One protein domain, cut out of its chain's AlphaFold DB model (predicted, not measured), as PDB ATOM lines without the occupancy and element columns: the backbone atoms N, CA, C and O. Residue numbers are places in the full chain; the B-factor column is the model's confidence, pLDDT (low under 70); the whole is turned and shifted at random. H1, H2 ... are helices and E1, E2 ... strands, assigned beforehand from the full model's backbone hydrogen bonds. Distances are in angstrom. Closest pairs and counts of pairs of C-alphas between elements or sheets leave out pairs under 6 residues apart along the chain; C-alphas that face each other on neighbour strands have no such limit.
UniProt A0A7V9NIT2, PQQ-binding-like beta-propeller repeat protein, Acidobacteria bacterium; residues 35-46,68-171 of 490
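Overview. This is residues 35 to 46 and 68 to 171 of the 490 residues of the protein "PQQ-binding-like beta-propeller repeat protein" of Acidobacteria bacterium (UniProt A0A7V9NIT2). With little regular structure, two sheets, each a meander of successive antiparallel neighbour strands, make a sandwich, partly face to face. Of 116 printed residues, 45 are in named elements, mostly strand: E1 to E4, H1, E5 to E8. The whole is compact, spans 39 by 37 by 28 A, radius of gyration of the C-alphas 13.7 A.

Along the chain. E1, residues 82 to 84, begins at C-alpha (-37.778, 52.937, 116.181). E2 is 87 to 91, E3 97 to 101, E4 107 to 111, H1 113 to 116, E5 130 to 135, E6 138 to 145, E7 148 to 153. E8, 168 to 170, ends at C-alpha (-57.687, 51.935, 103.652).

Arrangement. The sheets' facing parts are 9.9 A centre to centre. In hairpin E6 and E7, N 141 and O 152 are within hydrogen-bond range, 2.9 A. H1, too short for O i to N i+4 pairs, only grazes sheet E5 to E8.

Size, cuts and confidence. C-alphas 46 and 68 are 26.9 A apart across the cut. Links H1 to E5 and E7 to E8 are long. No printed residue has pLDDT under 70.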
ATOM      1  N   GLY A  35     -38.169  56.111 120.556       94.50
ATOM      2  CA  GLY A  35     -39.527  55.570 120.425       94.50
ATOM      3  C   GLY A  35     -40.394  56.207 119.339       94.50
ATOM      4  O   GLY A  35     -41.451  55.669 119.008       94.50
ATOM      5  N   VAL A  36     -39.969  57.341 118.784       94.88
ATOM      6  CA  VAL A  36     -40.734  58.121 117.805       94.88
ATOM      7  C   VAL A  36     -39.859  58.403 116.590       94.88
ATOM      8  O   VAL A  36     -38.655  58.634 116.709       94.88
ATOM      9  N   TYR A  37     -40.472  58.395 115.404       92.75
ATOM     10  CA  TYR A  37     -39.832  58.863 114.178       92.75
ATOM     11  C   TYR A  37     -39.200  60.246 114.408       92.75
ATOM     12  O   TYR A  37     -39.874  61.159 114.873       92.75
ATOM     13  N   ARG A  38     -37.913  60.400 114.071       91.88
ATOM     14  CA  ARG A  38     -37.112  61.618 114.337       91.88
ATOM     15  C   ARG A  38     -36.829  61.910 115.822       91.88
ATOM     16  O   ARG A  38     -36.560  63.056 116.178       91.88
ATOM     17  N   GLY A  39     -36.798  60.883 116.664       92.06
ATOM     18  CA  GLY A  39     -36.258  60.932 118.026       92.06
ATOM     19  C   GLY A  39     -37.310  61.188 119.094       92.06
ATOM     20  O   GLY A  39     -37.408  60.424 120.050       92.06
ATOM     21  N   ASP A  40     -38.135  62.213 118.915       94.44
ATOM     22  CA  ASP A  40     -39.211  62.563 119.840       94.44
ATOM     23  C   ASP A  40     -40.416  63.167 119.103       94.44
ATOM     24  O   ASP A  40     -40.365  63.448 117.905       94.44
ATOM     25  N   GLN A  41     -41.509  63.405 119.835       96.62
ATOM     26  CA  GLN A  41     -42.726  64.030 119.300       96.62
ATOM     27  C   GLN A  41     -42.476  65.428 118.707       96.62
ATOM     28  O   GLN A  41     -43.225  65.877 117.846       96.62
ATOM     29  N   LYS A  42     -41.408  66.112 119.132       96.94
ATOM     30  CA  LYS A  42     -41.023  67.451 118.669       96.94
ATOM     31  C   LYS A  42     -40.172  67.419 117.394       96.94
ATOM     32  O   LYS A  42     -39.905  68.478 116.823       96.94
ATOM     33  N   GLY A  43     -39.752  66.234 116.946       95.56
ATOM     34  CA  GLY A  43     -38.907  66.032 115.774       95.56
ATOM     35  C   GLY A  43     -37.473  66.531 115.955       95.56
ATOM     36  O   GLY A  43     -36.855  66.927 114.964       95.56
ATOM     37  N   SER A  44     -36.957  66.546 117.191       93.19
ATOM     38  CA  SER A  44     -35.659  67.153 117.527       93.19
ATOM     39  C   SER A  44     -34.450  66.411 116.955       93.19
ATOM     40  O   SER A  44     -33.397  67.022 116.791       93.19
ATOM     41  N   GLN A  45     -34.580  65.108 116.671       94.50
ATOM     42  CA  GLN A  45     -33.476  64.197 116.346       94.50
ATOM     43  C   GLN A  45     -32.288  64.292 117.324       94.50
ATOM     44  O   GLN A  45     -31.136  64.094 116.939       94.50
ATOM     45  N   TYR A  46     -32.563  64.594 118.594       94.62
ATOM     46  CA  TYR A  46     -31.558  64.762 119.636       94.62
ATOM     47  C   TYR A  46     -31.602  63.609 120.643       94.62
ATOM     48  O   TYR A  46     -32.671  63.200 121.093       94.62
ATOM     49  N   THR A  68     -31.402  42.658 104.985       95.06
ATOM     50  CA  THR A  68     -32.845  42.452 104.732       95.06
ATOM     51  C   THR A  68     -33.146  41.380 103.674       95.06
ATOM     52  O   THR A  68     -34.242  40.829 103.643       95.06
ATOM     53  N   GLY A  69     -32.180  41.087 102.791       95.19
ATOM     54  CA  GLY A  69     -32.243  39.984 101.822       95.19
ATOM     55  C   GLY A  69     -33.237  40.169 100.669       95.19
ATOM     56  O   GLY A  69     -33.504  39.221  99.938       95.19
ATOM     57  N   ASP A  70     -33.799  41.364 100.499       95.12
ATOM     58  CA  ASP A  70     -34.960  41.608  99.636       95.12
ATOM     59  C   ASP A  70     -34.813  42.823  98.705       95.12
ATOM     60  O   ASP A  70     -35.796  43.243  98.084       95.12
ATOM     61  N   ALA A  71     -33.608  43.384  98.599       93.69
ATOM     62  CA  ALA A  71     -33.295  44.497  97.711       93.69
ATOM     63  C   ALA A  71     -33.193  44.066  96.234       93.69
ATOM     64  O   ALA A  71     -32.890  42.924  95.898       93.69
ATOM     65  N   THR A  72     -33.422  45.025  95.345       92.38
ATOM     66  CA  THR A  72     -33.211  44.968  93.891       92.38
ATOM     67  C   THR A  72     -32.352  46.162  93.469       92.38
ATOM     68  O   THR A  72     -32.180  47.093  94.254       92.38
ATOM     69  N   GLU A  73     -31.885  46.209  92.220       90.56
ATOM     70  CA  GLU A  73     -31.083  47.335  91.699       90.56
ATOM     71  C   GLU A  73     -31.752  48.713  91.837       90.56
ATOM     72  O   GLU A  73     -31.073  49.733  91.878       90.56
ATOM     73  N   ARG A  74     -33.088  48.757  91.915       89.06
ATOM     74  CA  ARG A  74     -33.872  49.998  92.040       89.06
ATOM     75  C   ARG A  74     -34.378  50.261  93.458       89.06
ATOM     76  O   ARG A  74     -35.201  51.149  93.656       89.06
ATOM     77  N   SER A  75     -33.971  49.446  94.426       90.44
ATOM     78  CA  SER A  75     -34.434  49.578  95.804       90.44
ATOM     79  C   SER A  75     -33.814  50.791  96.489       90.44
ATOM     80  O   SER A  75     -32.620  51.041  96.358       90.44
ATOM     81  N   THR A  76     -34.618  51.506  97.270       89.69
ATOM     82  CA  THR A  76     -34.149  52.537  98.201       89.69
ATOM     83  C   THR A  76     -34.552  52.160  99.624       89.69
ATOM     84  O   THR A  76     -35.448  51.339  99.828       89.69
ATOM     85  N   MET A  77     -33.878  52.731 100.623       91.25
ATOM     86  CA  MET A  77     -34.166  52.476 102.034       91.25
ATOM     87  C   MET A  77     -34.023  53.781 102.814       91.25
ATOM     88  O   MET A  77     -32.947  54.367 102.844       91.25
ATOM     89  N   HIS A  78     -35.132  54.282 103.365       92.62
ATOM     90  CA  HIS A  78     -35.202  55.597 104.024       92.62
ATOM     91  C   HIS A  78     -35.535  55.480 105.523       92.62
ATOM     92  O   HIS A  78     -35.892  56.472 106.155       92.62
ATOM     93  N   VAL A  79     -35.506  54.262 106.068       93.56
ATOM     94  CA  VAL A  79     -35.989  53.950 107.414       93.56
ATOM     95  C   VAL A  79     -35.260  54.764 108.486       93.56
ATOM     96  O   VAL A  79     -34.034  54.808 108.528       93.56
ATOM     97  N   ASN A  80     -36.028  55.364 109.391       94.38
ATOM     98  CA  ASN A  80     -35.562  55.790 110.705       94.38
ATOM     99  C   ASN A  80     -35.998  54.705 111.707       94.38
ATOM    100  O   ASN A  80     -37.204  54.541 111.920       94.38
ATOM    101  N   PRO A  81     -35.066  53.902 112.251       96.00
ATOM    102  CA  PRO A  81     -35.418  52.825 113.167       96.00
ATOM    103  C   PRO A  81     -36.097  53.356 114.430       96.00
ATOM    104  O   PRO A  81     -35.645  54.342 115.006       96.00
ATOM    105  N   VAL A  82     -37.142  52.668 114.884       97.62
ATOM    106  CA  VAL A  82     -37.778  52.937 116.181       97.62
ATOM    107  C   VAL A  82     -37.254  51.921 117.185       97.62
ATOM    108  O   VAL A  82     -37.347  50.722 116.933       97.62
ATOM    109  N   VAL A  83     -36.700  52.374 118.308       97.56
ATOM    110  CA  VAL A  83     -36.160  51.499 119.358       97.56
ATOM    111  C   VAL A  83     -36.946  51.702 120.643       97.56
ATOM    112  O   VAL A  83     -36.931  52.798 121.196       97.56
ATOM    113  N   VAL A  84     -37.623  50.653 121.108       96.25
ATOM    114  CA  VAL A  84     -38.418  50.671 122.345       96.25
ATOM    115  C   VAL A  84     -38.196  49.377 123.113       96.25
ATOM    116  O   VAL A  84     -38.320  48.293 122.540       96.25
ATOM    117  N   ASN A  85     -37.890  49.476 124.410       93.50
ATOM    118  CA  ASN A  85     -37.708  48.320 125.297       93.50
ATOM    119  C   ASN A  85     -36.712  47.278 124.738       93.50
ATOM    120  O   ASN A  85     -36.958  46.071 124.782       93.50
ATOM    121  N   GLY A  86     -35.601  47.740 124.151       95.00
ATOM    122  CA  GLY A  86     -34.560  46.872 123.583       95.00
ATOM    123  C   GLY A  86     -34.915  46.198 122.250       95.00
ATOM    124  O   GLY A  86     -34.126  45.396 121.750       95.00
ATOM    125  N   ARG A  87     -36.063  46.524 121.644       97.44
ATOM    126  CA  ARG A  87     -36.443  46.072 120.298       97.44
ATOM    127  C   ARG A  87     -36.323  47.203 119.297       97.44
ATOM    128  O   ARG A  87     -36.791  48.305 119.562       97.44
ATOM    129  N   MET A  88     -35.729  46.913 118.147       98.44
ATOM    130  CA  MET A  88     -35.599  47.832 117.024       98.44
ATOM    131  C   MET A  88     -36.570  47.433 115.914       98.44
ATOM    132  O   MET A  88     -36.495  46.322 115.399       98.44
ATOM    133  N   TYR A  89     -37.443  48.349 115.514       98.56
ATOM    134  CA  TYR A  89     -38.390  48.170 114.421       98.56
ATOM    135  C   TYR A  89     -37.901  48.908 113.178       98.56
ATOM    136  O   TYR A  89     -37.622  50.109 113.224       98.56
ATOM    137  N   VAL A  90     -37.812  48.188 112.062       97.81
ATOM    138  CA  VAL A  90     -37.352  48.711 110.770       97.81
ATOM    139  C   VAL A  90     -38.275  48.277 109.638       97.81
ATOM    140  O   VAL A  90     -39.016  47.301 109.756       97.81
ATOM    141  N   THR A  91     -38.214  48.992 108.517       97.25
ATOM    142  CA  THR A  91     -38.870  48.613 107.266       97.25
ATOM    143  C   THR A  91     -37.840  48.268 106.199       97.25
ATOM    144  O   THR A  91     -36.716  48.758 106.228       97.25
ATOM    145  N   THR A  92     -38.205  47.384 105.276       96.44
ATOM    146  CA  THR A  92     -37.298  46.826 104.256       96.44
ATOM    147  C   THR A  92     -37.647  47.322 102.843       96.44
ATOM    148  O   THR A  92     -38.762  47.805 102.628       96.44
ATOM    149  N   PRO A  93     -36.754  47.169 101.846       95.69
ATOM    150  CA  PRO A  93     -37.042  47.458 100.437       95.69
ATOM    151  C   PRO A  93     -38.296  46.806  99.832       95.69
ATOM    152  O   PRO A  93     -38.838  47.318  98.849       95.69
ATOM    153  N   SER A  94     -38.751  45.660 100.351       94.69
ATOM    154  CA  SER A  94     -40.023  45.025  99.957       94.69
ATOM    155  C   SER A  94     -41.209  45.427 100.841       94.69
ATOM    156  O   SER A  94     -42.245  44.764 100.837       94.69
ATOM    157  N   MET A  95     -41.064  46.522 101.596       94.94
ATOM    158  CA  MET A  95     -42.061  47.067 102.517       94.94
ATOM    159  C   MET A  95     -42.429  46.121 103.666       94.94
ATOM    160  O   MET A  95     -43.483  46.294 104.265       94.94
ATOM    161  N   LYS A  96     -41.594  45.141 104.034       97.19
ATOM    162  CA  LYS A  96     -41.814  44.359 105.269       97.19
ATOM    163  C   LYS A  96     -41.517  45.209 106.496       97.19
ATOM    164  O   LYS A  96     -40.554  45.974 106.454       97.19
ATOM    165  N   ALA A  97     -42.285  45.027 107.567       98.25
ATOM    166  CA  ALA A  97     -41.916  45.500 108.901       98.25
ATOM    167  C   ALA A  97     -41.167  44.383 109.630       98.25
ATOM    168  O   ALA A  97     -41.571  43.225 109.558       98.25
ATOM    169  N   VAL A  98     -40.077  44.714 110.310       98.62
ATOM    170  CA  VAL A  98     -39.208  43.745 110.982       98.62
ATOM    171  C   VAL A  98     -38.893  44.256 112.377       98.62
ATOM    172  O   VAL A  98     -38.554  45.429 112.530       98.62
ATOM    173  N   ALA A  99     -38.964  43.377 113.375       98.75
ATOM    174  CA  ALA A  99     -38.397  43.632 114.691       98.75
ATOM    175  C   ALA A  99     -37.095  42.859 114.875       98.75
ATOM    176  O   ALA A  99     -37.028  41.652 114.632       98.75
ATOM    177  N   LEU A 100     -36.084  43.561 115.363       98.75
ATOM    178  CA  LEU A 100     -34.784  43.034 115.732       98.75
ATOM    179  C   LEU A 100     -34.574  43.212 117.235       98.75
ATOM    180  O   LEU A 100     -35.051  44.172 117.843       98.75
ATOM    181  N   ASP A 101     -33.802  42.317 117.831       98.19
ATOM    182  CA  ASP A 101     -33.155  42.581 119.110       98.19
ATOM    183  C   ASP A 101     -32.113  43.694 118.903       98.19
ATOM    184  O   ASP A 101     -31.182  43.535 118.111       98.19
ATOM    185  N   ALA A 102     -32.279  44.843 119.565       96.81
ATOM    186  CA  ALA A 102     -31.476  46.034 119.279       96.81
ATOM    187  C   ALA A 102     -29.993  45.873 119.664       96.81
ATOM    188  O   ALA A 102     -29.131  46.545 119.098       96.81
ATOM    189  N   ALA A 103     -29.683  44.981 120.611       95.69
ATOM    190  CA  ALA A 103     -28.319  44.741 121.068       95.69
ATOM    191  C   ALA A 103     -27.552  43.791 120.135       95.69
ATOM    192  O   ALA A 103     -26.340  43.930 119.980       95.69
ATOM    193  N   THR A 104     -28.248  42.836 119.516       97.56
ATOM    194  CA  THR A 104     -27.623  41.741 118.753       97.56
ATOM    195  C   THR A 104     -27.902  41.769 117.252       97.56
ATOM    196  O   THR A 104     -27.227  41.068 116.502       97.56
ATOM    197  N   GLY A 105     -28.906  42.525 116.799       97.75
ATOM    198  CA  GLY A 105     -29.358  42.537 115.404       97.75
ATOM    199  C   GLY A 105     -30.135  41.285 114.984       97.75
ATOM    200  O   GLY A 105     -30.468  41.135 113.808       97.75
ATOM    201  N   ARG A 106     -30.429  40.367 115.916       98.31
ATOM    202  CA  ARG A 106     -31.165  39.129 115.629       98.31
ATOM    203  C   ARG A 106     -32.626  39.437 115.314       98.31
ATOM    204  O   ARG A 106     -33.308  40.066 116.121       98.31
ATOM    205  N   GLU A 107     -33.120  38.920 114.194       98.56
ATOM    206  CA  GLU A 107     -34.540  39.000 113.845       98.56
ATOM    207  C   GLU A 107     -35.411  38.286 114.889       98.56
ATOM    208  O   GLU A 107     -35.145  37.147 115.287       98.56
ATOM    209  N   ILE A 108     -36.446  38.988 115.351       98.62
ATOM    210  CA  ILE A 108     -37.473  38.476 116.263       98.62
ATOM    211  C   ILE A 108     -38.692  38.049 115.447       98.62
ATOM    212  O   ILE A 108     -39.182  36.932 115.607       98.62
ATOM    213  N   TRP A 109     -39.174  38.939 114.578       98.69
ATOM    214  CA  TRP A 109     -40.290  38.687 113.677       98.69
ATOM    215  C   TRP A 109     -40.198  39.570 112.431       98.69
ATOM    216  O   TRP A 109     -39.612  40.654 112.460       98.69
ATOM    217  N   ALA A 110     -40.858  39.131 111.359       98.31
ATOM    218  CA  ALA A 110     -41.066  39.906 110.143       98.31
ATOM    219  C   ALA A 110     -42.528  39.798 109.684       98.31
ATOM    220  O   ALA A 110     -43.083  38.706 109.556       98.31
ATOM    221  N   PHE A 111     -43.143  40.944 109.403       98.56
ATOM    222  CA  PHE A 111     -44.469  41.058 108.814       98.56
ATOM    223  C   PHE A 111     -44.356  41.375 107.323       98.56
ATOM    224  O   PHE A 111     -43.762  42.381 106.929       98.56
ATOM    225  N   ASP A 112     -44.964  40.525 106.497       97.56
ATOM    226  CA  ASP A 112     -44.978  40.662 105.044       97.56
ATOM    227  C   ASP A 112     -46.343  41.171 104.548       97.56
ATOM    228  O   ASP A 112     -47.297  40.385 104.483       97.56
ATOM    229  N   PRO A 113     -46.470  42.462 104.173       96.38
ATOM    230  CA  PRO A 113     -47.741  43.015 103.716       96.38
ATOM    231  C   PRO A 113     -48.178  42.452 102.362       96.38
ATOM    232  O   PRO A 113     -49.347  42.602 101.999       96.38
ATOM    233  N   SER A 114     -47.286  41.790 101.609       95.56
ATOM    234  CA  SER A 114     -47.646  41.198 100.322       95.56
ATOM    235  C   SER A 114     -48.724  40.131 100.471       95.56
ATOM    236  O   SER A 114     -49.433  39.864  99.517       95.56
ATOM    237  N   ARG A 115     -48.876  39.536 101.660       94.06
ATOM    238  CA  ARG A 115     -49.865  38.487 101.956       94.06
ATOM    239  C   ARG A 115     -51.262  39.025 102.275       94.06
ATOM    240  O   ARG A 115     -52.184  38.241 102.463       94.06
ATOM    241  N   TYR A 116     -51.400  40.346 102.386       91.88
ATOM    242  CA  TYR A 116     -52.611  41.016 102.870       91.88
ATOM    243  C   TYR A 116     -53.113  42.095 101.908       91.88
ATOM    244  O   TYR A 116     -53.943  42.926 102.284       91.88
ATOM    245  N   ASN A 117     -52.599  42.122 100.677       88.69
ATOM    246  CA  ASN A 117     -53.117  42.972  99.611       88.69
ATOM    247  C   ASN A 117     -53.826  42.142  98.537       88.69
ATOM    248  O   ASN A 117     -53.567  40.955  98.379       88.69
ATOM    249  N   GLU A 118     -54.722  42.786  97.790       83.81
ATOM    250  CA  GLU A 118     -55.631  42.128  96.834       83.81
ATOM    251  C   GLU A 118     -54.914  41.296  95.763       83.81
ATOM    252  O   GLU A 118     -55.480  40.348  95.228       83.81
ATOM    253  N   ARG A 119     -53.665  41.649  95.437       87.94
ATOM    254  CA  ARG A 119     -52.884  41.013  94.367       87.94
ATOM    255  C   ARG A 119     -51.875  39.992  94.880       87.94
ATOM    256  O   ARG A 119     -51.138  39.430  94.075       87.94
ATOM    257  N   ASN A 120     -51.800  39.788  96.193       89.62
ATOM    258  CA  ASN A 120     -50.741  39.028  96.848       89.62
ATOM    259  C   ASN A 120     -49.323  39.417  96.371       89.62
ATOM    260  O   ASN A 120     -48.456  38.565  96.164       89.62
ATOM    261  N   ALA A 121     -49.105  40.711  96.121       92.31
ATOM    262  CA  ALA A 121     -47.947  41.212  95.386       92.31
ATOM    263  C   ALA A 121     -46.992  42.013  96.274       92.31
ATOM    264  O   ALA A 121     -47.411  42.738  97.177       92.31
ATOM    265  N   VAL A 122     -45.693  41.910  95.987       92.94
ATOM    266  CA  VAL A 122     -44.664  42.705  96.663       92.94
ATOM    267  C   VAL A 122     -44.784  44.168  96.241       92.94
ATOM    268  O   VAL A 122     -44.788  44.480  95.050       92.94
ATOM    269  N   ILE A 123     -44.837  45.064  97.225       91.31
ATOM    270  CA  ILE A 123     -44.835  46.514  97.014       91.31
ATOM    271  C   ILE A 123     -43.421  47.024  97.293       91.31
ATOM    272  O   ILE A 123     -42.822  46.680  98.307       91.31
ATOM    273  N   ARG A 124     -42.881  47.839  96.384       92.62
ATOM    274  CA  ARG A 124     -41.552  48.452  96.509       92.62
ATOM    275  C   ARG A 124     -41.684  49.948  96.309       92.62
ATOM    276  O   ARG A 124     -41.762  50.418  95.177       92.62
ATOM    277  N   LEU A 125     -41.793  50.663  97.417       91.69
ATOM    278  CA  LEU A 125     -42.020  52.102  97.472       91.69
ATOM    279  C   LEU A 125     -41.184  52.702  98.602       91.69
ATOM    280  O   LEU A 125     -40.456  51.987  99.291       91.69
ATOM    281  N   ARG A 126     -41.249  54.025  98.768       91.31
ATOM    282  CA  ARG A 126     -40.491  54.700  99.821       91.31
ATOM    283  C   ARG A 126     -41.253  54.547 101.127       91.31
ATOM    284  O   ARG A 126     -42.456  54.778 101.175       91.31
ATOM    285  N   ASN A 127     -40.542  54.223 102.195       93.00
ATOM    286  CA  ASN A 127     -41.090  54.212 103.540       93.00
ATOM    287  C   ASN A 127     -39.994  54.632 104.526       93.00
ATOM    288  O   ASN A 127     -38.861  54.152 104.446       93.00
ATOM    289  N   ARG A 128     -40.329  55.560 105.425       95.31
ATOM    290  CA  ARG A 128     -39.395  56.124 106.414       95.31
ATOM    291  C   ARG A 128     -39.506  55.487 107.804       95.31
ATOM    292  O   ARG A 128     -38.791  55.903 108.708       95.31
ATOM    293  N   GLY A 129     -40.342  54.464 107.977       95.44
ATOM    294  CA  GLY A 129     -40.412  53.661 109.195       95.44
ATOM    295  C   GLY A 129     -41.833  53.299 109.621       95.44
ATOM    296  O   GLY A 129     -42.757  53.201 108.808       95.44
ATOM    297  N   VAL A 130     -41.983  53.116 110.929       98.19
ATOM    298  CA  VAL A 130     -43.220  52.710 111.602       98.19
ATOM    299  C   VAL A 130     -43.552  53.667 112.746       98.19
ATOM    300  O   VAL A 130     -42.728  54.497 113.125       98.19
ATOM    301  N   VAL A 131     -44.743  53.524 113.324       98.44
ATOM    302  CA  VAL A 131     -45.097  54.168 114.597       98.44
ATOM    303  C   VAL A 131     -45.267  53.100 115.666       98.44
ATOM    304  O   VAL A 131     -46.042  52.169 115.469       98.44
ATOM    305  N   TYR A 132     -44.588  53.256 116.802       98.25
ATOM    306  CA  TYR A 132     -44.901  52.506 118.014       98.25
ATOM    307  C   TYR A 132     -45.953  53.251 118.834       98.25
ATOM    308  O   TYR A 132     -45.929  54.476 118.948       98.25
ATOM    309  N   TRP A 133     -46.876  52.504 119.426       97.81
ATOM    310  CA  TRP A 133     -47.893  53.056 120.303       97.81
ATOM    311  C   TRP A 133     -48.291  52.046 121.374       97.81
ATOM    312  O   TRP A 133     -48.301  50.845 121.117       97.81
ATOM    313  N   LYS A 134     -48.669  52.527 122.560       96.31
ATOM    314  CA  LYS A 134     -49.139  51.678 123.658       96.31
ATOM    315  C   LYS A 134     -50.288  52.313 124.424       96.31
ATOM    316  O   LYS A 134     -50.283  53.518 124.676       96.31
ATOM    317  N   ASN A 135     -51.224  51.483 124.873       94.94
ATOM    318  CA  ASN A 135     -52.138  51.804 125.967       94.94
ATOM    319  C   ASN A 135     -52.624  50.513 126.660       94.94
ATOM    320  O   ASN A 135     -52.053  49.443 126.469       94.94
ATOM    321  N   ALA A 136     -53.702  50.591 127.448       94.31
ATOM    322  CA  ALA A 136     -54.298  49.434 128.127       94.31
ATOM    323  C   ALA A 136     -54.754  48.289 127.191       94.31
ATOM    324  O   ALA A 136     -54.908  47.160 127.641       94.31
ATOM    325  N   ALA A 137     -54.967  48.563 125.903       92.56
ATOM    326  CA  ALA A 137     -55.322  47.585 124.879       92.56
ATOM    327  C   ALA A 137     -54.094  46.974 124.166       92.56
ATOM    328  O   ALA A 137     -54.262  46.282 123.158       92.56
ATOM    329  N   GLY A 138     -52.883  47.230 124.671       95.19
ATOM    330  CA  GLY A 138     -51.635  46.606 124.240       95.19
ATOM    331  C   GLY A 138     -50.732  47.490 123.378       95.19
ATOM    332  O   GLY A 138     -51.125  48.559 122.903       95.19
ATOM    333  N   ASP A 139     -49.514  46.996 123.184       97.19
ATOM    334  CA  ASP A 139     -48.459  47.622 122.393       97.19
ATOM    335  C   ASP A 139     -48.622  47.290 120.907       97.19
ATOM    336  O   ASP A 139     -48.868  46.140 120.524       97.19
ATOM    337  N   ARG A 140     -48.458  48.298 120.051       98.06
ATOM    338  CA  ARG A 140     -48.698  48.198 118.613       98.06
ATOM    339  C   ARG A 140     -47.591  48.828 117.798       98.06
ATOM    340  O   ARG A 140     -47.011  49.839 118.184       98.06
ATOM    341  N   ILE A 141     -47.394  48.259 116.618       98.69
ATOM    342  CA  ILE A 141     -46.661  48.869 115.518       98.69
ATOM    343  C   ILE A 141     -47.659  49.191 114.412       98.69
ATOM    344  O   ILE A 141     -48.302  48.289 113.873       98.69
ATOM    345  N   PHE A 142     -47.781  50.468 114.059       98.75
ATOM    346  CA  PHE A 142     -48.467  50.877 112.840       98.75
ATOM    347  C   PHE A 142     -47.476  50.883 111.684       98.75
ATOM    348  O   PHE A 142     -46.471  51.600 111.708       98.75
ATOM    349  N   HIS A 143     -47.770  50.070 110.674       98.19
ATOM    350  CA  HIS A 143     -46.950  49.904 109.484       98.19
ATOM    351  C   HIS A 143     -47.656  50.468 108.254       98.19
ATOM    352  O   HIS A 143     -48.812  50.143 107.981       98.19
ATOM    353  N   PHE A 144     -46.952  51.308 107.503       97.06
ATOM    354  CA  PHE A 144     -47.519  52.111 106.424       97.06
ATOM    355  C   PHE A 144     -47.075  51.567 105.069       97.06
ATOM    356  O   PHE A 144     -45.887  51.581 104.743       97.06
ATOM    357  N   VAL A 145     -48.026  51.096 104.264       95.75
ATOM    358  CA  VAL A 145     -47.744  50.444 102.982       95.75
ATOM    359  C   VAL A 145     -48.627  51.030 101.897       95.75
ATOM    360  O   VAL A 145     -49.806  50.699 101.820       95.75
ATOM    361  N   LYS A 146     -48.040  51.870 101.035       94.12
ATOM    362  CA  LYS A 146     -48.742  52.574  99.950       94.12
ATOM    363  C   LYS A 146     -49.956  53.346 100.482       94.12
ATOM    364  O   LYS A 146     -49.780  54.426 101.018       94.12
ATOM    365  N   ASP A 147     -51.151  52.795 100.369       94.44
ATOM    366  CA  ASP A 147     -52.439  53.379 100.730       94.44
ATOM    367  C   ASP A 147     -53.080  52.707 101.950       94.44
ATOM    368  O   ASP A 147     -54.246  52.943 102.253       94.44
ATOM    369  N   ARG A 148     -52.324  51.877 102.674       96.06
ATOM    370  CA  ARG A 148     -52.819  51.126 103.827       96.06
ATOM    371  C   ARG A 148     -51.988  51.366 105.073       96.06
ATOM    372  O   ARG A 148     -50.764  51.502 105.007       96.06
ATOM    373  N   VAL A 149     -52.664  51.341 106.217       98.25
ATOM    374  CA  VAL A 149     -52.028  51.324 107.539       98.25
ATOM    375  C   VAL A 149     -52.413  50.044 108.257       98.25
ATOM    376  O   VAL A 149     -53.581  49.855 108.583       98.25
ATOM    377  N   TYR A 150     -51.439  49.175 108.499       98.56
ATOM    378  CA  TYR A 150     -51.607  47.922 109.228       98.56
ATOM    379  C   TYR A 150     -51.294  48.127 110.709       98.56
ATOM    380  O   TYR A 150     -50.344  48.837 111.033       98.56
ATOM    381  N   ALA A 151     -52.042  47.475 111.598       98.69
ATOM    382  CA  ALA A 151     -51.711  47.422 113.022       98.69
ATOM    383  C   ALA A 151     -51.187  46.034 113.397       98.69
ATOM    384  O   ALA A 151     -51.855  45.024 113.169       98.69
ATOM    385  N   LEU A 152     -49.995  45.991 113.983       98.81
ATOM    386  CA  LEU A 152     -49.305  44.765 114.372       98.81
ATOM    387  C   LEU A 152     -49.091  44.741 115.886       98.81
ATOM    388  O   LEU A 152     -48.816  45.780 116.481       98.81
ATOM    389  N   GLU A 153     -49.163  43.567 116.502       98.50
ATOM    390  CA  GLU A 153     -48.675  43.355 117.868       98.50
ATOM    391  C   GLU A 153     -47.163  43.623 117.917       98.50
ATOM    392  O   GLU A 153     -46.404  43.027 117.148       98.50
ATOM    393  N   ALA A 154     -46.705  44.487 118.827       98.06
ATOM    394  CA  ALA A 154     -45.294  44.884 118.865       98.06
ATOM    395  C   ALA A 154     -44.335  43.714 119.166       98.06
ATOM    396  O   ALA A 154     -43.250  43.626 118.589       98.06
ATOM    397  N   ASP A 155     -44.747  42.772 120.015       96.69
ATOM    398  CA  ASP A 155     -43.895  41.653 120.433       96.69
ATOM    399  C   ASP A 155     -43.804  40.520 119.403       96.69
ATOM    400  O   ASP A 155     -42.793  39.815 119.362       96.69
ATOM    401  N   THR A 156     -44.844  40.322 118.589       98.06
ATOM    402  CA  THR A 156     -44.992  39.123 117.741       98.06
ATOM    403  C   THR A 156     -45.061  39.428 116.245       98.06
ATOM    404  O   THR A 156     -44.915  38.514 115.436       98.06
ATOM    405  N   GLY A 157     -45.335  40.680 115.862       98.25
ATOM    406  CA  GLY A 157     -45.573  41.073 114.473       98.25
ATOM    407  C   GLY A 157     -46.898  40.568 113.901       98.25
ATOM    408  O   GLY A 157     -47.148  40.718 112.703       98.25
ATOM    409  N   ARG A 158     -47.757  39.948 114.723       98.31
ATOM    410  CA  ARG A 158     -49.062  39.450 114.281       98.31
ATOM    411  C   ARG A 158     -49.986  40.608 113.933       98.31
ATOM    412  O   ARG A 158     -50.089  41.579 114.675       98.31
ATOM    413  N   LEU A 159     -50.707  40.456 112.828       98.56
ATOM    414  CA  LEU A 159     -51.743  41.394 112.416       98.56
ATOM    415  C   LEU A 159     -52.884  41.425 113.444       98.56
ATOM    416  O   LEU A 159     -53.472  40.388 113.755       98.56
ATOM    417  N   ILE A 160     -53.232  42.618 113.921       98.44
ATOM    418  CA  ILE A 160     -54.356  42.841 114.833       98.44
ATOM    419  C   ILE A 160     -55.628  42.927 113.992       98.44
ATOM    420  O   ILE A 160     -56.039  44.002 113.574       98.44
ATOM    421  N   THR A 161     -56.267  41.791 113.720       97.81
ATOM    422  CA  THR A 161     -57.386  41.703 112.760       97.81
ATOM    423  C   THR A 161     -58.634  42.497 113.155       97.81
ATOM    424  O   THR A 161     -59.486  42.736 112.304       97.81
ATOM    425  N   SER A 162     -58.755  42.912 114.420       97.69
ATOM    426  CA  SER A 162     -59.830  43.785 114.906       97.69
ATOM    427  C   SER A 162     -59.617  45.271 114.594       97.69
ATOM    428  O   SER A 162     -60.513  46.069 114.852       97.69
ATOM    429  N   PHE A 163     -58.439  45.663 114.101       98.62
ATOM    430  CA  PHE A 163     -58.138  47.043 113.726       98.62
ATOM    431  C   PHE A 163     -58.613  47.335 112.299       98.62
ATOM    432  O   PHE A 163     -58.270  46.607 111.367       98.62
ATOM    433  N   GLY A 164     -59.367  48.418 112.116       97.88
ATOM    434  CA  GLY A 164     -59.914  48.809 110.821       97.88
ATOM    435  C   GLY A 164     -60.728  47.680 110.184       97.88
ATOM    436  O   GLY A 164     -61.546  47.038 110.840       97.88
ATOM    437  N   ASN A 165     -60.481  47.418 108.903       96.19
ATOM    438  CA  ASN A 165     -61.083  46.307 108.178       96.19
ATOM    439  C   ASN A 165     -60.078  45.155 108.035       96.19
ATOM    440  O   ASN A 165     -59.172  45.195 107.203       96.19
ATOM    441  N   GLY A 166     -60.214  44.122 108.869       96.31
ATOM    442  CA  GLY A 166     -59.357  42.935 108.800       96.31
ATOM    443  C   GLY A 166     -57.882  43.209 109.118       96.31
ATOM    444  O   GLY A 166     -57.008  42.518 108.602       96.31
ATOM    445  N   GLY A 167     -57.593  44.220 109.941       97.56
ATOM    446  CA  GLY A 167     -56.251  44.572 110.409       97.56
ATOM    447  C   GLY A 167     -55.612  45.789 109.747       97.56
ATOM    448  O   GLY A 167     -54.460  46.104 110.056       97.56
ATOM    449  N   HIS A 168     -56.327  46.486 108.860       97.75
ATOM    450  CA  HIS A 168     -55.814  47.698 108.230       97.75
ATOM    451  C   HIS A 168     -56.868  48.781 108.003       97.75
ATOM    452  O   HIS A 168     -58.063  48.510 107.888       97.75
ATOM    453  N   ILE A 169     -56.392  50.018 107.896       98.19
ATOM    454  CA  ILE A 169     -57.137  51.159 107.358       98.19
ATOM    455  C   ILE A 169     -56.821  51.269 105.865       98.19
ATOM    456  O   ILE A 169     -55.647  51.204 105.490       98.19
ATOM    457  N   ASP A 170     -57.844  51.478 105.035       97.06
ATOM    458  CA  ASP A 170     -57.687  51.935 103.652       97.06
ATOM    459  C   ASP A 170     -57.756  53.464 103.610       97.06
ATOM    460  O   ASP A 170     -58.775  54.075 103.935       97.06
ATOM    461  N   LEU A 171     -56.645  54.098 103.244       97.12
ATOM    462  CA  LEU A 171     -56.516  55.550 103.226       97.12
ATOM    463  C   LEU A 171     -57.154  56.195 101.994       97.12
ATOM    464  O   LEU A 171     -57.152  57.423 101.915       97.12
TER     465      LEU A 171